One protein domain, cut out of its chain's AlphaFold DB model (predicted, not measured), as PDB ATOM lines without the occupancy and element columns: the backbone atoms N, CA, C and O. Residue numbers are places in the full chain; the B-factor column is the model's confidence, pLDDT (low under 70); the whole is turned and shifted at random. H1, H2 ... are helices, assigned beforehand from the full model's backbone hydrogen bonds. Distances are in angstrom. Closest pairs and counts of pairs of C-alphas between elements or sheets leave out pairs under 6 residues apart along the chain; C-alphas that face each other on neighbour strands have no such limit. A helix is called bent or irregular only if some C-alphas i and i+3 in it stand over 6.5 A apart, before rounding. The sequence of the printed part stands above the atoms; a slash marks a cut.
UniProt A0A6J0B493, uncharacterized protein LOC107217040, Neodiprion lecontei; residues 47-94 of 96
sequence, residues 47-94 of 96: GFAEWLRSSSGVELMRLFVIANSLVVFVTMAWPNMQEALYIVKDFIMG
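Overview. This is residues 47 to 94 of the 96 residues of the protein "uncharacterized protein LOC107217040" of Neodiprion lecontei (UniProt A0A6J0B493). One long helix, H2, bent into a wide V, makes nearly the whole length, and a short helix, H1, sits at its first end and turns away there as a small foot. The 48 printed residues hold two named helices, H1 then H2, and no named strand: the class is all helix. The whole is extended, with a radius of gyration of the C-alphas of 19.0 A, and spans 60 by 15 by 8 A.

Along the chain. H1, residues 47 to 53, begins at C-alpha 47 (0.161, 5.809, 24.787). H2, residues 55 to 93, was assigned as one helix by its hydrogen bonds but is bent: C-alphas 76 and 79 are 6.6 A apart. Its arm H2a, residues 55 to 76, is 31.8 A long; its arm H2b, residues 79 to 93, is 20.9 A long and ends at C-alpha 93 (27.476, 46.992, 55.641).

Arrangement. H1 and H2a only just touch, only at the corner by their tight link, with 3 pairs of C-alphas within 8 A; the closest are those of Trp 51 and Gly 57, 5.2 A apart. Their lines are about perpendicular, at 77 degrees. H2a and H2b stand at a steep tilt of 61 degrees. H1 and H2b are apart. In H1 and H2a every O i to N i+4 pair is within hydrogen-bond range; in H2b 10 of 11 are.

Size, cuts and confidence. The C-alphas farthest apart, those of Gly 47 and Gly 94, are 60.9 A apart. Residues 62 to 94 stand free. The printed part has no cut. Its mean pLDDT is 84.4, with residues 83 and 94 under 70.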
ATOM      1  N   GLY A  47      -0.993   5.890  23.883       77.94
ATOM      2  CA  GLY A  47       0.161   5.809  24.787       77.94
ATOM      3  C   GLY A  47       0.347   7.021  25.704       77.94
ATOM      4  O   GLY A  47       0.707   6.858  26.868       77.94
ATOM      5  N   PHE A  48       0.087   8.240  25.218       80.12
ATOM      6  CA  PHE A  48       0.257   9.448  26.034       80.12
ATOM      7  C   PHE A  48      -0.923   9.664  26.983       80.12
ATOM      8  O   PHE A  48      -0.720  10.004  28.146       80.12
ATOM      9  N   ALA A  49      -2.150   9.432  26.512       82.44
ATOM     10  CA  ALA A  49      -3.345   9.561  27.339       82.44
ATOM     11  C   ALA A  49      -3.386   8.509  28.462       82.44
ATOM     12  O   ALA A  49      -3.798   8.824  29.582       82.44
ATOM     13  N   GLU A  50      -2.923   7.289  28.187       83.38
ATOM     14  CA  GLU A  50      -2.763   6.245  29.201       83.38
ATOM     15  C   GLU A  50      -1.615   6.576  30.161       83.38
ATOM     16  O   GLU A  50      -1.755   6.477  31.382       83.38
ATOM     17  N   TRP A  51      -0.496   7.090  29.643       86.38
ATOM     18  CA  TRP A  51       0.616   7.538  30.475       86.38
ATOM     19  C   TRP A  51       0.229   8.693  31.405       86.38
ATOM     20  O   TRP A  51       0.591   8.654  32.575       86.38
ATOM     21  N   LEU A  52      -0.562   9.669  30.947       85.31
ATOM     22  CA  LEU A  52      -1.074  10.762  31.784       85.31
ATOM     23  C   LEU A  52      -1.916  10.268  32.967       85.31
ATOM     24  O   LEU A  52      -1.918  10.906  34.019       85.31
ATOM     25  N   ARG A  53      -2.633   9.153  32.796       84.62
ATOM     26  CA  ARG A  53      -3.430   8.514  33.856       84.62
ATOM     27  C   ARG A  53      -2.602   7.579  34.731       84.62
ATOM     28  O   ARG A  53      -2.981   7.328  35.874       84.62
ATOM     29  N   SER A  54      -1.473   7.091  34.221       88.56
ATOM     30  CA  SER A  54      -0.519   6.309  35.000       88.56
ATOM     31  C   SER A  54       0.059   7.131  36.156       88.56
ATOM     32  O   SER A  54       0.200   8.354  36.080       88.56
ATOM     33  N   SER A  55       0.460   6.450  37.232       88.62
ATOM     34  CA  SER A  55       1.091   7.093  38.392       88.62
ATOM     35  C   SER A  55       2.321   7.922  38.010       88.62
ATOM     36  O   SER A  55       2.514   9.017  38.534       88.62
ATOM     37  N   SER A  56       3.119   7.432  37.057       88.38
ATOM     38  CA  SER A  56       4.323   8.109  36.571       88.38
ATOM     39  C   SER A  56       4.009   9.390  35.794       88.38
ATOM     40  O   SER A  56       4.697  10.394  35.973       88.38
ATOM     41  N   GLY A  57       2.963   9.396  34.962       89.75
ATOM     42  CA  GLY A  57       2.568  10.603  34.231       89.75
ATOM     43  C   GLY A  57       2.008  11.684  35.149       89.75
ATOM     44  O   GLY A  57       2.334  12.858  34.977       89.75
ATOM     45  N   VAL A  58       1.253  11.306  36.186       90.62
ATOM     46  CA  VAL A  58       0.766  12.258  37.203       90.62
ATOM     47  C   VAL A  58       1.928  12.910  37.960       90.62
ATOM     48  O   VAL A  58       1.903  14.116  38.211       90.62
ATOM     49  N   GLU A  59       2.961  12.144  38.310       91.31
ATOM     50  CA  GLU A  59       4.149  12.669  38.992       91.31
ATOM     51  C   GLU A  59       4.927  13.655  38.108       91.31
ATOM     52  O   GLU A  59       5.277  14.752  38.549       91.31
ATOM     53  N   LEU A  60       5.102  13.327  36.826       92.56
ATOM     54  CA  LEU A  60       5.788  14.194  35.866       92.56
ATOM     55  C   LEU A  60       4.990  15.462  35.536       92.56
ATOM     56  O   LEU A  60       5.581  16.536  35.413       92.56
ATOM     57  N   MET A  61       3.657  15.388  35.495       93.38
ATOM     58  CA  MET A  61       2.798  16.574  35.378       93.38
ATOM     59  C   MET A  61       2.956  17.509  36.581       93.38
ATOM     60  O   MET A  61       3.082  18.722  36.409       93.38
ATOM     61  N   ARG A  62       3.009  16.969  37.806       94.06
ATOM     62  CA  ARG A  62       3.240  17.774  39.018       94.06
ATOM     63  C   ARG A  62       4.610  18.439  39.001       94.06
ATOM     64  O   ARG A  62       4.699  19.629  39.283       94.06
ATOM     65  N   LEU A  63       5.656  17.701  38.631       95.00
ATOM     66  CA  LEU A  63       7.009  18.248  38.501       95.00
ATOM     67  C   LEU A  63       7.062  19.388  37.477       95.00
ATOM     68  O   LEU A  63       7.646  20.431  37.762       95.00
ATOM     69  N   PHE A  64       6.400  19.230  36.331       94.06
ATOM     70  CA  PHE A  64       6.318  20.270  35.306       94.06
ATOM     71  C   PHE A  64       5.607  21.535  35.809       94.06
ATOM     72  O   PHE A  64       6.093  22.650  35.610       94.06
ATOM     73  N   VAL A  65       4.489  21.378  36.521       94.31
ATOM     74  CA  VAL A  65       3.756  22.510  37.110       94.31
ATOM     75  C   VAL A  65       4.581  23.208  38.192       94.31
ATOM     76  O   VAL A  65       4.633  24.439  38.215       94.31
ATOM     77  N   ILE A  66       5.266  22.457  39.059       96.75
ATOM     78  CA  ILE A  66       6.149  23.017  40.094       96.75
ATOM     79  C   ILE A  66       7.308  23.779  39.447       96.75
ATOM     80  O   ILE A  66       7.584  24.908  39.842       96.75
ATOM     81  N   ALA A  67       7.949  23.208  38.427       96.00
ATOM     82  CA  ALA A  67       9.044  23.853  37.712       96.00
ATOM     83  C   ALA A  67       8.602  25.174  37.068       96.00
ATOM     84  O   ALA A  67       9.244  26.202  37.276       96.00
ATOM     85  N   ASN A  68       7.468  25.187  36.363       93.75
ATOM     86  CA  ASN A  68       6.937  26.416  35.767       93.75
ATOM     87  C   ASN A  68       6.556  27.453  36.831       93.75
ATOM     88  O   ASN A  68       6.804  28.644  36.651       93.75
ATOM     89  N   SER A  69       6.016  27.007  37.967       94.56
ATOM     90  CA  SER A  69       5.696  27.886  39.096       94.56
ATOM     91  C   SER A  69       6.956  28.494  39.717       94.56
ATOM     92  O   SER A  69       6.958  29.677  40.042       94.56
ATOM     93  N   LEU A  70       8.046  27.727  39.831       94.62
ATOM     94  CA  LEU A  70       9.346  28.233  40.280       94.62
ATOM     95  C   LEU A  70       9.931  29.240  39.293       94.62
ATOM     96  O   LEU A  70      10.455  30.260  39.722       94.62
ATOM     97  N   VAL A  71       9.817  29.000  37.985       93.88
ATOM     98  CA  VAL A  71      10.269  29.960  36.968       93.88
ATOM     99  C   VAL A  71       9.498  31.276  37.086       93.88
ATOM    100  O   VAL A  71      10.114  32.341  37.091       93.88
ATOM    101  N   VAL A  72       8.173  31.229  37.247       93.06
ATOM    102  CA  VAL A  72       7.350  32.430  37.479       93.06
ATOM    103  C   VAL A  72       7.737  33.114  38.790       93.06
ATOM    104  O   VAL A  72       7.946  34.325  38.815       93.06
ATOM    105  N   PHE A  73       7.893  32.344  39.868       91.88
ATOM    106  CA  PHE A  73       8.301  32.871  41.165       91.88
ATOM    107  C   PHE A  73       9.657  33.564  41.076       91.88
ATOM    108  O   PHE A  73       9.773  34.706  41.487       91.88
ATOM    109  N   VAL A  74      10.666  32.926  40.488       89.88
ATOM    110  CA  VAL A  74      11.997  33.515  40.333       89.88
ATOM    111  C   VAL A  74      11.920  34.750  39.444       89.88
ATOM    112  O   VAL A  74      12.418  35.787  39.839       89.88
ATOM    113  N   THR A  75      11.253  34.706  38.292       89.06
ATOM    114  CA  THR A  75      11.201  35.861  37.373       89.06
ATOM    115  C   THR A  75      10.451  37.070  37.941       89.06
ATOM    116  O   THR A  75      10.865  38.200  37.688       89.06
ATOM    117  N   MET A  76       9.402  36.867  38.742       87.62
ATOM    118  CA  MET A  76       8.668  37.961  39.400       87.62
ATOM    119  C   MET A  76       9.277  38.389  40.743       87.62
ATOM    120  O   MET A  76       9.246  39.571  41.088       87.62
ATOM    121  N   ALA A  77       9.840  37.457  41.515       82.81
ATOM    122  CA  ALA A  77      10.456  37.755  42.807       82.81
ATOM    123  C   ALA A  77      11.880  38.302  42.662       82.81
ATOM    124  O   ALA A  77      12.296  39.082  43.507       82.81
ATOM    125  N   TRP A  78      12.614  37.963  41.597       82.75
ATOM    126  CA  TRP A  78      13.979  38.441  41.349       82.75
ATOM    127  C   TRP A  78      14.145  39.967  41.426       82.75
ATOM    128  O   TRP A  78      15.020  40.397  42.178       82.75
ATOM    129  N   PRO A  79      13.337  40.807  40.741       80.31
ATOM    130  CA  PRO A  79      13.481  42.262  40.856       80.31
ATOM    131  C   PRO A  79      13.236  42.761  42.288       80.31
ATOM    132  O   PRO A  79      14.004  43.567  42.801       80.31
ATOM    133  N   ASN A  80      12.226  42.220  42.971       78.25
ATOM    134  CA  ASN A  80      11.909  42.587  44.355       78.25
ATOM    135  C   ASN A  80      12.993  42.117  45.343       78.25
ATOM    136  O   ASN A  80      13.285  42.773  46.340       78.25
ATOM    137  N   MET A  81      13.625  40.978  45.061       74.19
ATOM    138  CA  MET A  81      14.684  40.409  45.886       74.19
ATOM    139  C   MET A  81      15.984  41.207  45.767       74.19
ATOM    140  O   MET A  81      16.716  41.299  46.745       74.19
ATOM    141  N   GLN A  82      16.267  41.830  44.619       74.94
ATOM    142  CA  GLN A  82      17.413  42.738  44.480       74.94
ATOM    143  C   GLN A  82      17.293  43.957  45.398       74.94
ATOM    144  O   GLN A  82      18.273  44.332  46.037       74.94
ATOM    145  N   GLU A  83      16.100  44.538  45.509       69.62
ATOM    146  CA  GLU A  83      15.842  45.681  46.388       69.62
ATOM    147  C   GLU A  83      15.940  45.278  47.866       69.62
ATOM    148  O   GLU A  83      16.624  45.936  48.651       69.62
ATOM    149  N   ALA A  84      15.368  44.126  48.232       72.69
ATOM    150  CA  ALA A  84      15.513  43.562  49.572       72.69
ATOM    151  C   ALA A  84      16.981  43.260  49.925       72.69
ATOM    152  O   ALA A  84      17.420  43.550  51.034       72.69
ATOM    153  N   LEU A  85      17.762  42.717  48.986       71.44
ATOM    154  CA  LEU A  85      19.188  42.459  49.188       71.44
ATOM    155  C   LEU A  85      19.990  43.751  49.320       71.44
ATOM    156  O   LEU A  85      20.944  43.765  50.088       71.44
ATOM    157  N   TYR A  86      19.610  44.824  48.625       71.81
ATOM    158  CA  TYR A  86      20.257  46.127  48.772       71.81
ATOM    159  C   TYR A  86      19.995  46.721  50.157       71.81
ATOM    160  O   TYR A  86      20.936  47.118  50.831       71.81
ATOM    161  N   ILE A  87      18.743  46.682  50.625       77.25
ATOM    162  CA  ILE A  87      18.364  47.141  51.971       77.25
ATOM    163  C   ILE A  87      19.084  46.323  53.049       77.25
ATOM    164  O   ILE A  87      19.634  46.882  53.992       77.25
ATOM    165  N   VAL A  88      19.113  44.995  52.910       76.25
ATOM    166  CA  VAL A  88      19.811  44.111  53.857       76.25
ATOM    167  C   VAL A  88      21.323  44.334  53.809       76.25
ATOM    168  O   VAL A  88      21.969  44.345  54.852       76.25
ATOM    169  N   LYS A  89      21.902  44.537  52.623       75.00
ATOM    170  CA  LYS A  89      23.329  44.819  52.455       75.00
ATOM    171  C   LYS A  89      23.694  46.185  53.032       75.00
ATOM    172  O   LYS A  89      24.700  46.266  53.718       75.00
ATOM    173  N   ASP A  90      22.887  47.221  52.849       73.00
ATOM    174  CA  ASP A  90      23.125  48.525  53.479       73.00
ATOM    175  C   ASP A  90      22.928  48.465  55.002       73.00
ATOM    176  O   ASP A  90      23.656  49.119  55.738       73.00
ATOM    177  N   PHE A  91      22.025  47.615  55.499       75.94
ATOM    178  CA  PHE A  91      21.861  47.383  56.937       75.94
ATOM    179  C   PHE A  91      23.030  46.603  57.565       75.94
ATOM    180  O   PHE A  91      23.400  46.863  58.704       75.94
ATOM    181  N   ILE A  92      23.620  45.643  56.842       76.81
ATOM    182  CA  ILE A  92      24.753  44.832  57.329       76.81
ATOM    183  C   ILE A  92      26.103  45.537  57.113       76.81
ATOM    184  O   ILE A  92      27.045  45.285  57.856       76.81
ATOM    185  N   MET A  93      26.213  46.394  56.098       74.88
ATOM    186  CA  MET A  93      27.476  46.992  55.641       74.88
ATOM    187  C   MET A  93      27.566  48.503  55.903       74.88
ATOM    188  O   MET A  93      28.554  49.118  55.519       74.88
ATOM    189  N   GLY A  94      26.542  49.095  56.521       62.03
ATOM    190  CA  GLY A  94      26.424  50.526  56.806       62.03
ATOM    191  C   GLY A  94      26.800  50.947  58.230       62.03
ATOM    192  O   GLY A  94      26.233  51.920  58.715       62.03
TER     193      GLY A  94